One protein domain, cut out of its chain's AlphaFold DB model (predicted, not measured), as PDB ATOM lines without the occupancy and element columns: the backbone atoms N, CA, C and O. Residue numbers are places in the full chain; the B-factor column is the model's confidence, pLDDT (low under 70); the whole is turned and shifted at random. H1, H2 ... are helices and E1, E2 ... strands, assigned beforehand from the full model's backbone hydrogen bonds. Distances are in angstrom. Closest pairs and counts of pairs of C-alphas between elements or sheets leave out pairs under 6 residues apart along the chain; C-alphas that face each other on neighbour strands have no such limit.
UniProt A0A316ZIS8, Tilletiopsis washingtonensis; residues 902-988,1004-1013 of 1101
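What this domain is: This is residues 902 to 988 and 1004 to 1013 of the 1101 residues of a protein of Tilletiopsis washingtonensis (UniProt A0A316ZIS8). A small wall of three antiparallel strands has the short helix H3 packed on it, and beyond H3 lies helix H1, packed on H3 at a steep tilt. The longest helix, H2, only grazes the sheet, and from its end a long loop folds back to E2, with residues 944 to 955 sticking out. The printed part has 97 residues, with three named helices and three named strands in the order H1 E1 H2 E2 E3 H3; the sheet runs E1 E2 E3, and the class is mixed, helices and strands. The whole is compact, with a radius of gyration of the C-alphas of 14.5 A and spans of 35 by 34 by 31 A.

Where its parts are: H1, residues 903 to 914, begins at C-alpha 903 at (-17.874, 27.113, 33.097) and is 16.9 A long. E1 is residues 917 to 921, 13.1 A. H2, residues 929 to 944, is 22.7 A long and ends at C-alpha 944 at (-39.200, 32.318, 53.776). E2, residues 965 to 971, spans 19.6 A, and E3, residues 977 to 985, spans 24.0 A. H3, residues 1007 to 1013, measures 10.0 A and ends at C-alpha 1013 at (-29.989, 27.954, 28.499).

How they stand to each other: E2 is the inner strand of the sheet. E1 and E2 are antiparallel at 161 degrees, with N 919 and O 969 at 2.8 A. E2 and E3 form a hairpin at 166 degrees, with N 968 and O 981 at 2.9 A; both pairs of atoms are within hydrogen-bond range. H3 is on the sheet at a height of 8.0 A, over E2 and only just over E3, on which 3 of its C-alphas fall. It runs along the strands, only just, at 29.9 degrees to E2 on the local plane. The closest C-alphas of H3 and E3 are those of Ile 1008 and Cys 979, 6.0 A. H1 is not on the sheet; it touches H3, opposite ways at a steep tilt of 59 degrees, with the closest C-alphas, Leu 908 and Tyr 1010, 5.5 A apart. H2 only grazes the sheet with residues 931 to 939; its closest C-alpha to E3 is that of Val 935, 7.3 A from Ile 977. H2 is apart from H1 and H3. In H2 and H3 every O i to N i+4 pair is within hydrogen-bond range; in H1, 7 of 8 are.

The domain as a whole: The two C-alphas farthest apart are those of Asp 974 and Pro 988, 38.6 A. Residues 989 to 1003 are cut out, and C-alphas 988 and 1004 are 34.0 A apart across the cut. The link from H2 to E2 is long, with 20 residues. The mean pLDDT of the printed part is 85.8; residues 902 to 904 and 947 to 950 are under 70.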
ATOM      1  N   GLY A 902     -16.589  27.698  28.335       61.94
ATOM      2  CA  GLY A 902     -16.142  27.811  29.730       61.94
ATOM      3  C   GLY A 902     -16.990  27.083  30.786       61.94
ATOM      4  O   GLY A 902     -17.335  25.912  30.651       61.94
ATOM      5  N   ASP A 903     -17.252  27.748  31.918       62.06
ATOM      6  CA  ASP A 903     -17.874  27.113  33.097       62.06
ATOM      7  C   ASP A 903     -19.350  26.741  32.912       62.06
ATOM      8  O   ASP A 903     -19.856  25.902  33.659       62.06
ATOM      9  N   ILE A 904     -20.045  27.357  31.951       69.94
ATOM     10  CA  ILE A 904     -21.457  27.066  31.675       69.94
ATOM     11  C   ILE A 904     -21.584  25.635  31.157       69.94
ATOM     12  O   ILE A 904     -22.355  24.859  31.712       69.94
ATOM     13  N   GLU A 905     -20.744  25.235  30.200       71.88
ATOM     14  CA  GLU A 905     -20.729  23.869  29.671       71.88
ATOM     15  C   GLU A 905     -20.462  22.822  30.770       71.88
ATOM     16  O   GLU A 905     -21.109  21.776  30.820       71.88
ATOM     17  N   LYS A 906     -19.576  23.123  31.731       72.12
ATOM     18  CA  LYS A 906     -19.325  22.243  32.890       72.12
ATOM     19  C   LYS A 906     -20.556  22.094  33.793       72.12
ATOM     20  O   LYS A 906     -20.743  21.023  34.373       72.12
ATOM     21  N   LYS A 907     -21.369  23.149  33.935       72.38
ATOM     22  CA  LYS A 907     -22.636  23.124  34.687       72.38
ATOM     23  C   LYS A 907     -23.731  22.376  33.926       72.38
ATOM     24  O   LYS A 907     -24.395  21.552  34.545       72.38
ATOM     25  N   LEU A 908     -23.848  22.573  32.610       73.56
ATOM     26  CA  LEU A 908     -24.757  21.818  31.734       73.56
ATOM     27  C   LEU A 908     -24.463  20.311  31.819       73.56
ATOM     28  O   LEU A 908     -25.300  19.548  32.295       73.56
ATOM     29  N   ARG A 909     -23.209  19.904  31.576       75.12
ATOM     30  CA  ARG A 909     -22.745  18.510  31.739       75.12
ATOM     31  C   ARG A 909     -22.851  17.972  33.172       75.12
ATOM     32  O   ARG A 909     -22.614  16.786  33.406       75.12
ATOM     33  N   LYS A 910     -23.095  18.815  34.180       74.94
ATOM     34  CA  LYS A 910     -23.398  18.373  35.550       74.94
ATOM     35  C   LYS A 910     -24.903  18.161  35.719       74.94
ATOM     36  O   LYS A 910     -25.275  17.095  36.182       74.94
ATOM     37  N   ALA A 911     -25.736  19.108  35.290       72.38
ATOM     38  CA  ALA A 911     -27.194  18.971  35.258       72.38
ATOM     39  C   ALA A 911     -27.643  17.708  34.495       72.38
ATOM     40  O   ALA A 911     -28.439  16.932  35.014       72.38
ATOM     41  N   GLU A 912     -27.040  17.440  33.333       71.88
ATOM     42  CA  GLU A 912     -27.269  16.227  32.528       71.88
ATOM     43  C   GLU A 912     -26.926  14.925  33.279       71.88
ATOM     44  O   GLU A 912     -27.598  13.912  33.112       71.88
ATOM     45  N   ARG A 913     -25.892  14.931  34.136       79.00
ATOM     46  CA  ARG A 913     -25.495  13.756  34.942       79.00
ATOM     47  C   ARG A 913     -26.387  13.518  36.160       79.00
ATOM     48  O   ARG A 913     -26.397  12.405  36.676       79.00
ATOM     49  N   GLU A 914     -27.102  14.543  36.614       78.56
ATOM     50  CA  GLU A 914     -28.038  14.487  37.746       78.56
ATOM     51  C   GLU A 914     -29.479  14.162  37.291       78.56
ATOM     52  O   GLU A 914     -30.395  14.164  38.114       78.56
ATOM     53  N   ASP A 915     -29.679  13.853  35.998       80.44
ATOM     54  CA  ASP A 915     -30.952  13.392  35.413       80.44
ATOM     55  C   ASP A 915     -32.098  14.409  35.632       80.44
ATOM     56  O   ASP A 915     -33.193  14.073  36.094       80.44
ATOM     57  N   LEU A 916     -31.813  15.694  35.366       86.56
ATOM     58  CA  LEU A 916     -32.800  16.776  35.453       86.56
ATOM     59  C   LEU A 916     -33.767  16.748  34.262       86.56
ATOM     60  O   LEU A 916     -33.348  16.793  33.106       86.56
ATOM     61  N   HIS A 917     -35.065  16.773  34.558       89.00
ATOM     62  CA  HIS A 917     -36.135  16.909  33.569       89.00
ATOM     63  C   HIS A 917     -36.700  18.332  33.591       89.00
ATOM     64  O   HIS A 917     -36.774  18.932  34.663       89.00
ATOM     65  N   ILE A 918     -37.115  18.863  32.441       91.62
ATOM     66  CA  ILE A 918     -37.822  20.145  32.337       91.62
ATOM     67  C   ILE A 918     -39.239  19.837  31.853       91.62
ATOM     68  O   ILE A 918     -39.400  19.294  30.763       91.62
ATOM     69  N   ASP A 919     -40.246  20.184  32.656       91.56
ATOM     70  CA  ASP A 919     -41.616  20.304  32.162       91.56
ATOM     71  C   ASP A 919     -41.714  21.657  31.432       91.56
ATOM     72  O   ASP A 919     -41.444  22.711  32.026       91.56
ATOM     73  N   GLU A 920     -42.079  21.627  30.154       92.81
ATOM     74  CA  GLU A 920     -42.199  22.797  29.278       92.81
ATOM     75  C   GLU A 920     -43.678  23.130  29.055       92.81
ATOM     76  O   GLU A 920     -44.467  22.249  28.713       92.81
ATOM     77  N   TYR A 921     -44.042  24.401  29.235       92.69
ATOM     78  CA  TYR A 921     -45.364  24.937  28.906       92.69
ATOM     79  C   TYR A 921     -45.156  26.205  28.078       92.69
ATOM     80  O   TYR A 921     -44.670  27.222  28.585       92.69
ATOM     81  N   GLY A 922     -45.466  26.125  26.787       87.38
ATOM     82  CA  GLY A 922     -45.306  27.210  25.831       87.38
ATOM     83  C   GLY A 922     -46.335  28.327  26.014       87.38
ATOM     84  O   GLY A 922     -47.184  28.318  26.908       87.38
ATOM     85  N   PHE A 923     -46.268  29.324  25.133       84.69
ATOM     86  CA  PHE A 923     -47.215  30.435  25.151       84.69
ATOM     87  C   PHE A 923     -48.647  29.947  24.907       84.69
ATOM     88  O   PHE A 923     -48.950  29.462  23.817       84.69
ATOM     89  N   ARG A 924     -49.538  30.215  25.876       83.00
ATOM     90  CA  ARG A 924     -50.966  29.820  25.900       83.00
ATOM     91  C   ARG A 924     -51.245  28.347  26.233       83.00
ATOM     92  O   ARG A 924     -52.409  27.960  26.172       83.00
ATOM     93  N   ASP A 925     -50.242  27.564  26.623       86.88
ATOM     94  CA  ASP A 925     -50.479  26.205  27.122       86.88
ATOM     95  C   ASP A 925     -51.161  26.237  28.501       86.88
ATOM     96  O   ASP A 925     -50.846  27.070  29.356       86.88
ATOM     97  N   GLU A 926     -52.092  25.311  28.748       85.56
ATOM     98  CA  GLU A 926     -52.714  25.160  30.066       85.56
ATOM     99  C   GLU A 926     -51.761  24.447  31.036       85.56
ATOM    100  O   GLU A 926     -51.466  23.260  30.894       85.56
ATOM    101  N   ILE A 927     -51.303  25.163  32.065       89.75
ATOM    102  CA  ILE A 927     -50.446  24.594  33.112       89.75
ATOM    103  C   ILE A 927     -51.319  23.836  34.131       89.75
ATOM    104  O   ILE A 927     -52.216  24.451  34.723       89.75
ATOM    105  N   PRO A 928     -51.050  22.546  34.412       93.44
ATOM    106  CA  PRO A 928     -51.823  21.757  35.368       93.44
ATOM    107  C   PRO A 928     -51.884  22.378  36.773       93.44
ATOM    108  O   PRO A 928     -50.895  22.884  37.311       93.44
ATOM    109  N   GLN A 929     -53.065  22.330  37.393       91.88
ATOM    110  CA  GLN A 929     -53.334  23.018  38.663       91.88
ATOM    111  C   GLN A 929     -52.523  22.457  39.848       91.88
ATOM    112  O   GLN A 929     -52.210  23.187  40.789       91.88
ATOM    113  N   ASP A 930     -52.162  21.175  39.805       92.44
ATOM    114  CA  ASP A 930     -51.264  20.529  40.765       92.44
ATOM    115  C   ASP A 930     -49.819  21.036  40.627       92.44
ATOM    116  O   ASP A 930     -49.174  21.318  41.638       92.44
ATOM    117  N   VAL A 931     -49.348  21.257  39.394       91.88
ATOM    118  CA  VAL A 931     -48.048  21.892  39.117       91.88
ATOM    119  C   VAL A 931     -48.038  23.339  39.614       91.88
ATOM    120  O   VAL A 931     -47.085  23.730  40.293       91.88
ATOM    121  N   LYS A 932     -49.110  24.114  39.375       93.19
ATOM    122  CA  LYS A 932     -49.244  25.479  39.924       93.19
ATOM    123  C   LYS A 932     -49.141  25.485  41.453       93.19
ATOM    124  O   LYS A 932     -48.322  26.218  42.007       93.19
ATOM    125  N   ALA A 933     -49.895  24.616  42.127       93.56
ATOM    126  CA  ALA A 933     -49.890  24.505  43.587       93.56
ATOM    127  C   ALA A 933     -48.532  24.037  44.159       93.56
ATOM    128  O   ALA A 933     -48.102  24.522  45.212       93.56
ATOM    129  N   GLU A 934     -47.824  23.123  43.481       93.94
ATOM    130  CA  GLU A 934     -46.471  22.720  43.885       93.94
ATOM    131  C   GLU A 934     -45.486  23.895  43.751       93.94
ATOM    132  O   GLU A 934     -44.755  24.198  44.697       93.94
ATOM    133  N   VAL A 935     -45.504  24.605  42.618       94.06
ATOM    134  CA  VAL A 935     -44.651  25.779  42.367       94.06
ATOM    135  C   VAL A 935     -44.924  26.902  43.371       94.06
ATOM    136  O   VAL A 935     -43.974  27.460  43.922       94.06
ATOM    137  N   GLU A 936     -46.186  27.211  43.674       93.88
ATOM    138  CA  GLU A 936     -46.563  28.222  44.674       93.88
ATOM    139  C   GLU A 936     -45.980  27.918  46.055       93.88
ATOM    140  O   GLU A 936     -45.392  28.798  46.691       93.88
ATOM    141  N   LYS A 937     -46.054  26.655  46.488       93.25
ATOM    142  CA  LYS A 937     -45.443  26.204  47.742       93.25
ATOM    143  C   LYS A 937     -43.921  26.379  47.731       93.25
ATOM    144  O   LYS A 937     -43.355  26.859  48.711       93.25
ATOM    145  N   ARG A 938     -43.244  26.055  46.621       93.50
ATOM    146  CA  ARG A 938     -41.786  26.257  46.477       93.50
ATOM    147  C   ARG A 938     -41.403  27.742  46.446       93.50
ATOM    148  O   ARG A 938     -40.366  28.113  46.999       93.50
ATOM    149  N   ILE A 939     -42.249  28.602  45.875       91.56
ATOM    150  CA  ILE A 939     -42.113  30.064  45.946       91.56
ATOM    151  C   ILE A 939     -42.287  30.556  47.390       91.56
ATOM    152  O   ILE A 939     -41.554  31.449  47.815       91.56
ATOM    153  N   GLU A 940     -43.206  29.985  48.170       90.88
ATOM    154  CA  GLU A 940     -43.374  30.331  49.585       90.88
ATOM    155  C   GLU A 940     -42.162  29.901  50.436       90.88
ATOM    156  O   GLU A 940     -41.658  30.707  51.223       90.88
ATOM    157  N   ASP A 941     -41.636  28.685  50.231       90.19
ATOM    158  CA  ASP A 941     -40.381  28.211  50.842       90.19
ATOM    159  C   ASP A 941     -39.224  29.188  50.551       90.19
ATOM    160  O   ASP A 941     -38.474  29.577  51.447       90.19
ATOM    161  N   TRP A 942     -39.096  29.613  49.291       89.06
ATOM    162  CA  TRP A 942     -38.069  30.548  48.823       89.06
ATOM    163  C   TRP A 942     -38.239  31.964  49.386       89.06
ATOM    164  O   TRP A 942     -37.251  32.619  49.719       89.06
ATOM    165  N   LYS A 943     -39.483  32.443  49.537       86.38
ATOM    166  CA  LYS A 943     -39.780  33.720  50.209       86.38
ATOM    167  C   LYS A 943     -39.338  33.662  51.676       86.38
ATOM    168  O   LYS A 943     -38.713  34.607  52.148       86.38
ATOM    169  N   LYS A 944     -39.599  32.546  52.372       87.06
ATOM    170  CA  LYS A 944     -39.200  32.318  53.776       87.06
ATOM    171  C   LYS A 944     -37.687  32.170  53.964       87.06
ATOM    172  O   LYS A 944     -37.179  32.549  55.012       87.06
ATOM    173  N   SER A 945     -36.959  31.649  52.973       84.06
ATOM    174  CA  SER A 945     -35.506  31.431  53.062       84.06
ATOM    175  C   SER A 945     -34.648  32.677  52.791       84.06
ATOM    176  O   SER A 945     -33.427  32.556  52.694       84.06
ATOM    177  N   ARG A 946     -35.250  33.852  52.568       77.94
ATOM    178  CA  ARG A 946     -34.537  35.081  52.187       77.94
ATOM    179  C   ARG A 946     -34.446  36.075  53.340       77.94
ATOM    180  O   ARG A 946     -35.459  36.548  53.842       77.94
ATOM    181  N   GLU A 947     -33.221  36.476  53.660       67.81
ATOM    182  CA  GLU A 947     -32.922  37.538  54.621       67.81
ATOM    183  C   GLU A 947     -32.503  38.836  53.907       67.81
ATOM    184  O   GLU A 947     -31.905  38.810  52.828       67.81
ATOM    185  N   GLY A 948     -32.797  39.986  54.524       67.00
ATOM    186  CA  GLY A 948     -32.393  41.312  54.039       67.00
ATOM    187  C   GLY A 948     -33.454  42.081  53.234       67.00
ATOM    188  O   GLY A 948     -34.440  41.531  52.743       67.00
ATOM    189  N   LYS A 949     -33.245  43.399  53.119       64.44
ATOM    190  CA  LYS A 949     -34.153  44.332  52.432       64.44
ATOM    191  C   LYS A 949     -34.012  44.189  50.913       64.44
ATOM    192  O   LYS A 949     -32.907  44.302  50.391       64.44
ATOM    193  N   GLN A 950     -35.115  43.949  50.207       65.88
ATOM    194  CA  GLN A 950     -35.113  43.697  48.762       65.88
ATOM    195  C   GLN A 950     -35.727  44.877  48.006       65.88
ATOM    196  O   GLN A 950     -36.854  45.271  48.286       65.88
ATOM    197  N   LEU A 951     -34.983  45.422  47.039       70.56
ATOM    198  CA  LEU A 951     -35.495  46.399  46.080       70.56
ATOM    199  C   LEU A 951     -36.000  45.655  44.842       70.56
ATOM    200  O   LEU A 951     -35.231  44.900  44.243       70.56
ATOM    201  N   HIS A 952     -37.265  45.840  44.460       73.38
ATOM    202  CA  HIS A 952     -37.849  45.107  43.335       73.38
ATOM    203  C   HIS A 952     -38.888  45.909  42.538       73.38
ATOM    204  O   HIS A 952     -39.606  46.762  43.060       73.38
ATOM    205  N   LEU A 953     -38.941  45.651  41.226       81.12
ATOM    206  CA  LEU A 953     -39.853  46.343  40.311       81.12
ATOM    207  C   LEU A 953     -41.218  45.646  40.181       81.12
ATOM    208  O   LEU A 953     -42.200  46.308  39.854       81.12
ATOM    209  N   THR A 954     -41.281  44.336  40.421       82.44
ATOM    210  CA  THR A 954     -42.424  43.486  40.055       82.44
ATOM    211  C   THR A 954     -42.761  42.501  41.166       82.44
ATOM    212  O   THR A 954     -41.874  41.750  41.584       82.44
ATOM    213  N   MET A 955     -44.021  42.442  41.587       83.50
ATOM    214  CA  MET A 955     -44.503  41.451  42.551       83.50
ATOM    215  C   MET A 955     -44.269  40.015  42.048       83.50
ATOM    216  O   MET A 955     -44.190  39.755  40.848       83.50
ATOM    217  N   VAL A 956     -44.144  39.057  42.971       85.56
ATOM    218  CA  VAL A 956     -43.989  37.634  42.620       85.56
ATOM    219  C   VAL A 956     -45.365  36.997  42.427       85.56
ATOM    220  O   VAL A 956     -45.916  36.426  43.372       85.56
ATOM    221  N   ASP A 957     -45.868  37.108  41.197       87.62
ATOM    222  CA  ASP A 957     -47.062  36.439  40.667       87.62
ATOM    223  C   ASP A 957     -46.750  35.854  39.266       87.62
ATOM    224  O   ASP A 957     -46.863  36.556  38.249       87.62
ATOM    225  N   PRO A 958     -46.302  34.584  39.189       87.50
ATOM    226  CA  PRO A 958     -45.935  33.959  37.923       87.50
ATOM    227  C   PRO A 958     -47.136  33.698  37.002       87.50
ATOM    228  O   PRO A 958     -46.941  33.665  35.787       87.50
ATOM    229  N   TRP A 959     -48.358  33.569  37.527       90.50
ATOM    230  CA  TRP A 959     -49.545  33.135  36.768       90.50
ATOM    231  C   TRP A 959     -50.361  34.279  36.171       90.50
ATOM    232  O   TRP A 959     -51.268  34.060  35.380       90.50
ATOM    233  N   GLN A 960     -50.058  35.521  36.518       87.06
ATOM    234  CA  GLN A 960     -50.626  36.656  35.804       87.06
ATOM    235  C   GLN A 960     -50.304  36.569  34.295       87.06
ATOM    236  O   GLN A 960     -49.170  36.311  33.935       87.06
ATOM    237  N   ASP A 961     -51.253  36.833  33.394       88.62
ATOM    238  CA  ASP A 961     -50.978  36.920  31.943       88.62
ATOM    239  C   ASP A 961     -50.327  35.662  31.300       88.62
ATOM    240  O   ASP A 961     -49.392  35.758  30.503       88.62
ATOM    241  N   GLU A 962     -50.838  34.468  31.629       88.94
ATOM    242  CA  GLU A 962     -50.338  33.172  31.115       88.94
ATOM    243  C   GLU A 962     -50.274  33.119  29.574       88.94
ATOM    244  O   GLU A 962     -49.348  32.555  28.999       88.94
ATOM    245  N   GLY A 963     -51.203  33.785  28.877       86.12
ATOM    246  CA  GLY A 963     -51.274  33.792  27.408       86.12
ATOM    247  C   GLY A 963     -50.106  34.479  26.681       86.12
ATOM    248  O   GLY A 963     -49.977  34.308  25.466       86.12
ATOM    249  N   HIS A 964     -49.263  35.233  27.397       92.94
ATOM    250  CA  HIS A 964     -48.038  35.864  26.881       92.94
ATOM    251  C   HIS A 964     -46.802  35.474  27.712       92.94
ATOM    252  O   HIS A 964     -45.773  36.162  27.676       92.94
ATOM    253  N   ARG A 965     -46.887  34.359  28.453       93.62
ATOM    254  CA  ARG A 965     -45.781  33.764  29.210       93.62
ATOM    255  C   ARG A 965     -45.532  32.315  28.786       93.62
ATOM    256  O   ARG A 965     -46.453  31.626  28.369       93.62
ATOM    257  N   ALA A 966     -44.282  31.879  28.902       93.38
ATOM    258  CA  ALA A 966     -43.868  30.484  28.761       93.38
ATOM    259  C   ALA A 966     -43.104  30.061  30.024       93.38
ATOM    260  O   ALA A 966     -42.400  30.878  30.632       93.38
ATOM    261  N   TYR A 967     -43.263  28.807  30.439       94.94
ATOM    262  CA  TYR A 967     -42.880  28.311  31.759       94.94
ATOM    263  C   TYR A 967     -42.046  27.038  31.642       94.94
ATOM    264  O   TYR A 967     -42.423  26.091  30.960       94.94
ATOM    265  N   TYR A 968     -40.939  27.007  32.379       95.12
ATOM    266  CA  TYR A 968     -39.988  25.900  32.395       95.12
ATOM    267  C   TYR A 968     -39.787  25.475  33.847       95.12
ATOM    268  O   TYR A 968     -39.203  26.215  34.649       95.12
ATOM    269  N   VAL A 969     -40.329  24.309  34.201       95.00
ATOM    270  CA  VAL A 969     -40.325  23.765  35.564       95.00
ATOM    271  C   VAL A 969     -39.356  22.593  35.619       95.00
ATOM    272  O   VAL A 969     -39.631  21.521  35.090       95.00
ATOM    273  N   THR A 970     -38.224  22.768  36.290       94.31
ATOM    274  CA  THR A 970     -37.175  21.739  36.304       94.31
ATOM    275  C   THR A 970     -37.306  20.857  37.532       94.31
ATOM    276  O   THR A 970     -37.319  21.347  38.666       94.31
ATOM    277  N   ARG A 971     -37.361  19.544  37.319       93.12
ATOM    278  CA  ARG A 971     -37.488  18.508  38.348       93.12
ATOM    279  C   ARG A 971     -36.218  17.673  38.439       93.12
ATOM    280  O   ARG A 971     -35.554  17.410  37.441       93.12
ATOM    281  N   SER A 972     -35.903  17.225  39.652       89.00
ATOM    282  CA  SER A 972     -34.937  16.144  39.852       89.00
ATOM    283  C   SER A 972     -35.578  14.784  39.565       89.00
ATOM    284  O   SER A 972     -36.804  14.663  39.508       89.00
ATOM    285  N   LYS A 973     -34.753  13.739  39.491       84.81
ATOM    286  CA  LYS A 973     -35.172  12.331  39.395       84.81
ATOM    287  C   LYS A 973     -36.267  11.909  40.390       84.81
ATOM    288  O   LYS A 973     -37.163  11.148  40.033       84.81
ATOM    289  N   ASP A 974     -36.257  12.464  41.604       85.12
ATOM    290  CA  ASP A 974     -37.281  12.241  42.641       85.12
ATOM    291  C   ASP A 974     -38.571  13.071  42.426       85.12
ATOM    292  O   ASP A 974     -39.358  13.271  43.351       85.12
ATOM    293  N   LYS A 975     -38.774  13.615  41.217       85.00
ATOM    294  CA  LYS A 975     -39.883  14.483  40.764       85.00
ATOM    295  C   LYS A 975     -40.055  15.829  41.482       85.00
ATOM    296  O   LYS A 975     -40.900  16.626  41.074       85.00
ATOM    297  N   LYS A 976     -39.239  16.126  42.494       89.94
ATOM    298  CA  LYS A 976     -39.252  17.390  43.244       89.94
ATOM    299  C   LYS A 976     -38.797  18.568  42.375       89.94
ATOM    300  O   LYS A 976     -37.689  18.536  41.829       89.94
ATOM    301  N   ILE A 977     -39.588  19.643  42.349       93.62
ATOM    302  CA  ILE A 977     -39.242  20.889  41.642       93.62
ATOM    303  C   ILE A 977     -37.996  21.565  42.252       93.62
ATOM    304  O   ILE A 977     -37.948  21.907  43.445       93.62
ATOM    305  N   GLN A 978     -36.999  21.768  41.389       93.06
ATOM    306  CA  GLN A 978     -35.697  22.386  41.651       93.06
ATOM    307  C   GLN A 978     -35.718  23.884  41.337       93.06
ATOM    308  O   GLN A 978     -35.341  24.687  42.186       93.06
ATOM    309  N   CYS A 979     -36.207  24.267  40.155       93.06
ATOM    310  CA  CYS A 979     -36.282  25.665  39.740       93.06
ATOM    311  C   CYS A 979     -37.453  25.954  38.787       93.06
ATOM    312  O   CYS A 979     -38.013  25.041  38.183       93.06
ATOM    313  N   LEU A 980     -37.800  27.238  38.667       94.50
ATOM    314  CA  LEU A 980     -38.771  27.776  37.709       94.50
ATOM    315  C   LEU A 980     -38.111  28.894  36.893       94.50
ATOM    316  O   LEU A 980     -37.594  29.851  37.478       94.50
ATOM    317  N   VAL A 981     -38.201  28.823  35.567       94.38
ATOM    318  CA  VAL A 981     -37.935  29.954  34.666       94.38
ATOM    319  C   VAL A 981     -39.238  30.349  33.980       94.38
ATOM    320  O   VAL A 981     -39.988  29.488  33.530       94.38
ATOM    321  N   VAL A 982     -39.508  31.653  33.910       94.25
ATOM    322  CA  VAL A 982     -40.669  32.210  33.206       94.25
ATOM    323  C   VAL A 982     -40.186  33.243  32.200       94.25
ATOM    324  O   VAL A 982     -39.535  34.225  32.576       94.25
ATOM    325  N   LEU A 983     -40.528  33.032  30.933       94.00
ATOM    326  CA  LEU A 983     -40.341  34.003  29.863       94.00
ATOM    327  C   LEU A 983     -41.617  34.828  29.694       94.00
ATOM    328  O   LEU A 983     -42.708  34.274  29.724       94.00
ATOM    329  N   ALA A 984     -41.486  36.137  29.493       93.94
ATOM    330  CA  ALA A 984     -42.589  37.023  29.123       93.94
ATOM    331  C   ALA A 984     -42.339  37.623  27.733       93.94
ATOM    332  O   ALA A 984     -41.222  38.049  27.424       93.94
ATOM    333  N   GLN A 985     -43.375  37.660  26.901       93.38
ATOM    334  CA  GLN A 985     -43.307  38.191  25.543       93.38
ATOM    335  C   GLN A 985     -43.290  39.728  25.542       93.38
ATOM    336  O   GLN A 985     -44.142  40.371  26.155       93.38
ATOM    337  N   LEU A 986     -42.309  40.318  24.853       94.38
ATOM    338  CA  LEU A 986     -42.175  41.767  24.657       94.38
ATOM    339  C   LEU A 986     -42.487  42.137  23.197       94.38
ATOM    340  O   LEU A 986     -42.828  41.266  22.388       94.38
ATOM    341  N   SER A 987     -42.332  43.420  22.847       92.88
ATOM    342  CA  SER A 987     -42.361  43.865  21.446       92.88
ATOM    343  C   SER A 987     -41.422  43.019  20.568       92.88
ATOM    344  O   SER A 987     -40.398  42.530  21.059       92.88
ATOM    345  N   PRO A 988     -41.688  42.858  19.258       89.06
ATOM    346  CA  PRO A 988     -40.779  42.103  18.397       89.06
ATOM    347  C   PRO A 988     -39.379  42.739  18.284       89.06
ATOM    348  O   PRO A 988     -38.423  42.041  17.968       89.06
ATOM    349  N   ILE A1004     -30.397  21.566  42.943       86.94
ATOM    350  CA  ILE A1004     -29.136  21.060  42.391       86.94
ATOM    351  C   ILE A1004     -28.350  22.199  41.722       86.94
ATOM    352  O   ILE A1004     -28.800  22.823  40.765       86.94
ATOM    353  N   SER A1005     -27.126  22.441  42.200       83.19
ATOM    354  CA  SER A1005     -26.230  23.470  41.652       83.19
ATOM    355  C   SER A1005     -25.931  23.230  40.163       83.19
ATOM    356  O   SER A1005     -25.256  22.248  39.824       83.19
ATOM    357  N   GLY A1006     -26.406  24.154  39.317       80.00
ATOM    358  CA  GLY A1006     -26.392  24.090  37.851       80.00
ATOM    359  C   GLY A1006     -27.789  24.035  37.207       80.00
ATOM    360  O   GLY A1006     -27.898  24.259  36.002       80.00
ATOM    361  N   ALA A1007     -28.848  23.752  37.979       86.56
ATOM    362  CA  ALA A1007     -30.205  23.564  37.457       86.56
ATOM    363  C   ALA A1007     -30.783  24.836  36.814       86.56
ATOM    364  O   ALA A1007     -31.303  24.780  35.697       86.56
ATOM    365  N   ILE A1008     -30.663  25.994  37.473       87.94
ATOM    366  CA  ILE A1008     -31.204  27.248  36.936       87.94
ATOM    367  C   ILE A1008     -30.459  27.699  35.670       87.94
ATOM    368  O   ILE A1008     -31.094  28.170  34.729       87.94
ATOM    369  N   GLU A1009     -29.140  27.494  35.588       86.50
ATOM    370  CA  GLU A1009     -28.376  27.788  34.371       86.50
ATOM    371  C   GLU A1009     -28.761  26.864  33.211       86.50
ATOM    372  O   GLU A1009     -28.919  27.348  32.092       86.50
ATOM    373  N   TYR A1010     -28.966  25.570  33.478       85.44
ATOM    374  CA  TYR A1010     -29.466  24.600  32.498       85.44
ATOM    375  C   TYR A1010     -30.841  25.008  31.957       85.44
ATOM    376  O   TYR A1010     -31.029  25.108  30.747       85.44
ATOM    377  N   THR A1011     -31.763  25.372  32.849       90.19
ATOM    378  CA  THR A1011     -33.133  25.771  32.488       90.19
ATOM    379  C   THR A1011     -33.176  27.079  31.693       90.19
ATOM    380  O   THR A1011     -33.919  27.182  30.723       90.19
ATOM    381  N   ILE A1012     -32.356  28.076  32.057       88.75
ATOM    382  CA  ILE A1012     -32.254  29.337  31.300       88.75
ATOM    383  C   ILE A1012     -31.663  29.088  29.908       88.75
ATOM    384  O   ILE A1012     -32.177  29.623  28.931       88.75
ATOM    385  N   VAL A1013     -30.595  28.289  29.800       84.69
ATOM    386  CA  VAL A1013     -29.989  27.954  28.499       84.69
ATOM    387  C   VAL A1013     -30.990  27.219  27.607       84.69
ATOM    388  O   VAL A1013     -31.111  27.573  26.437       84.69
TER     389      VAL A1013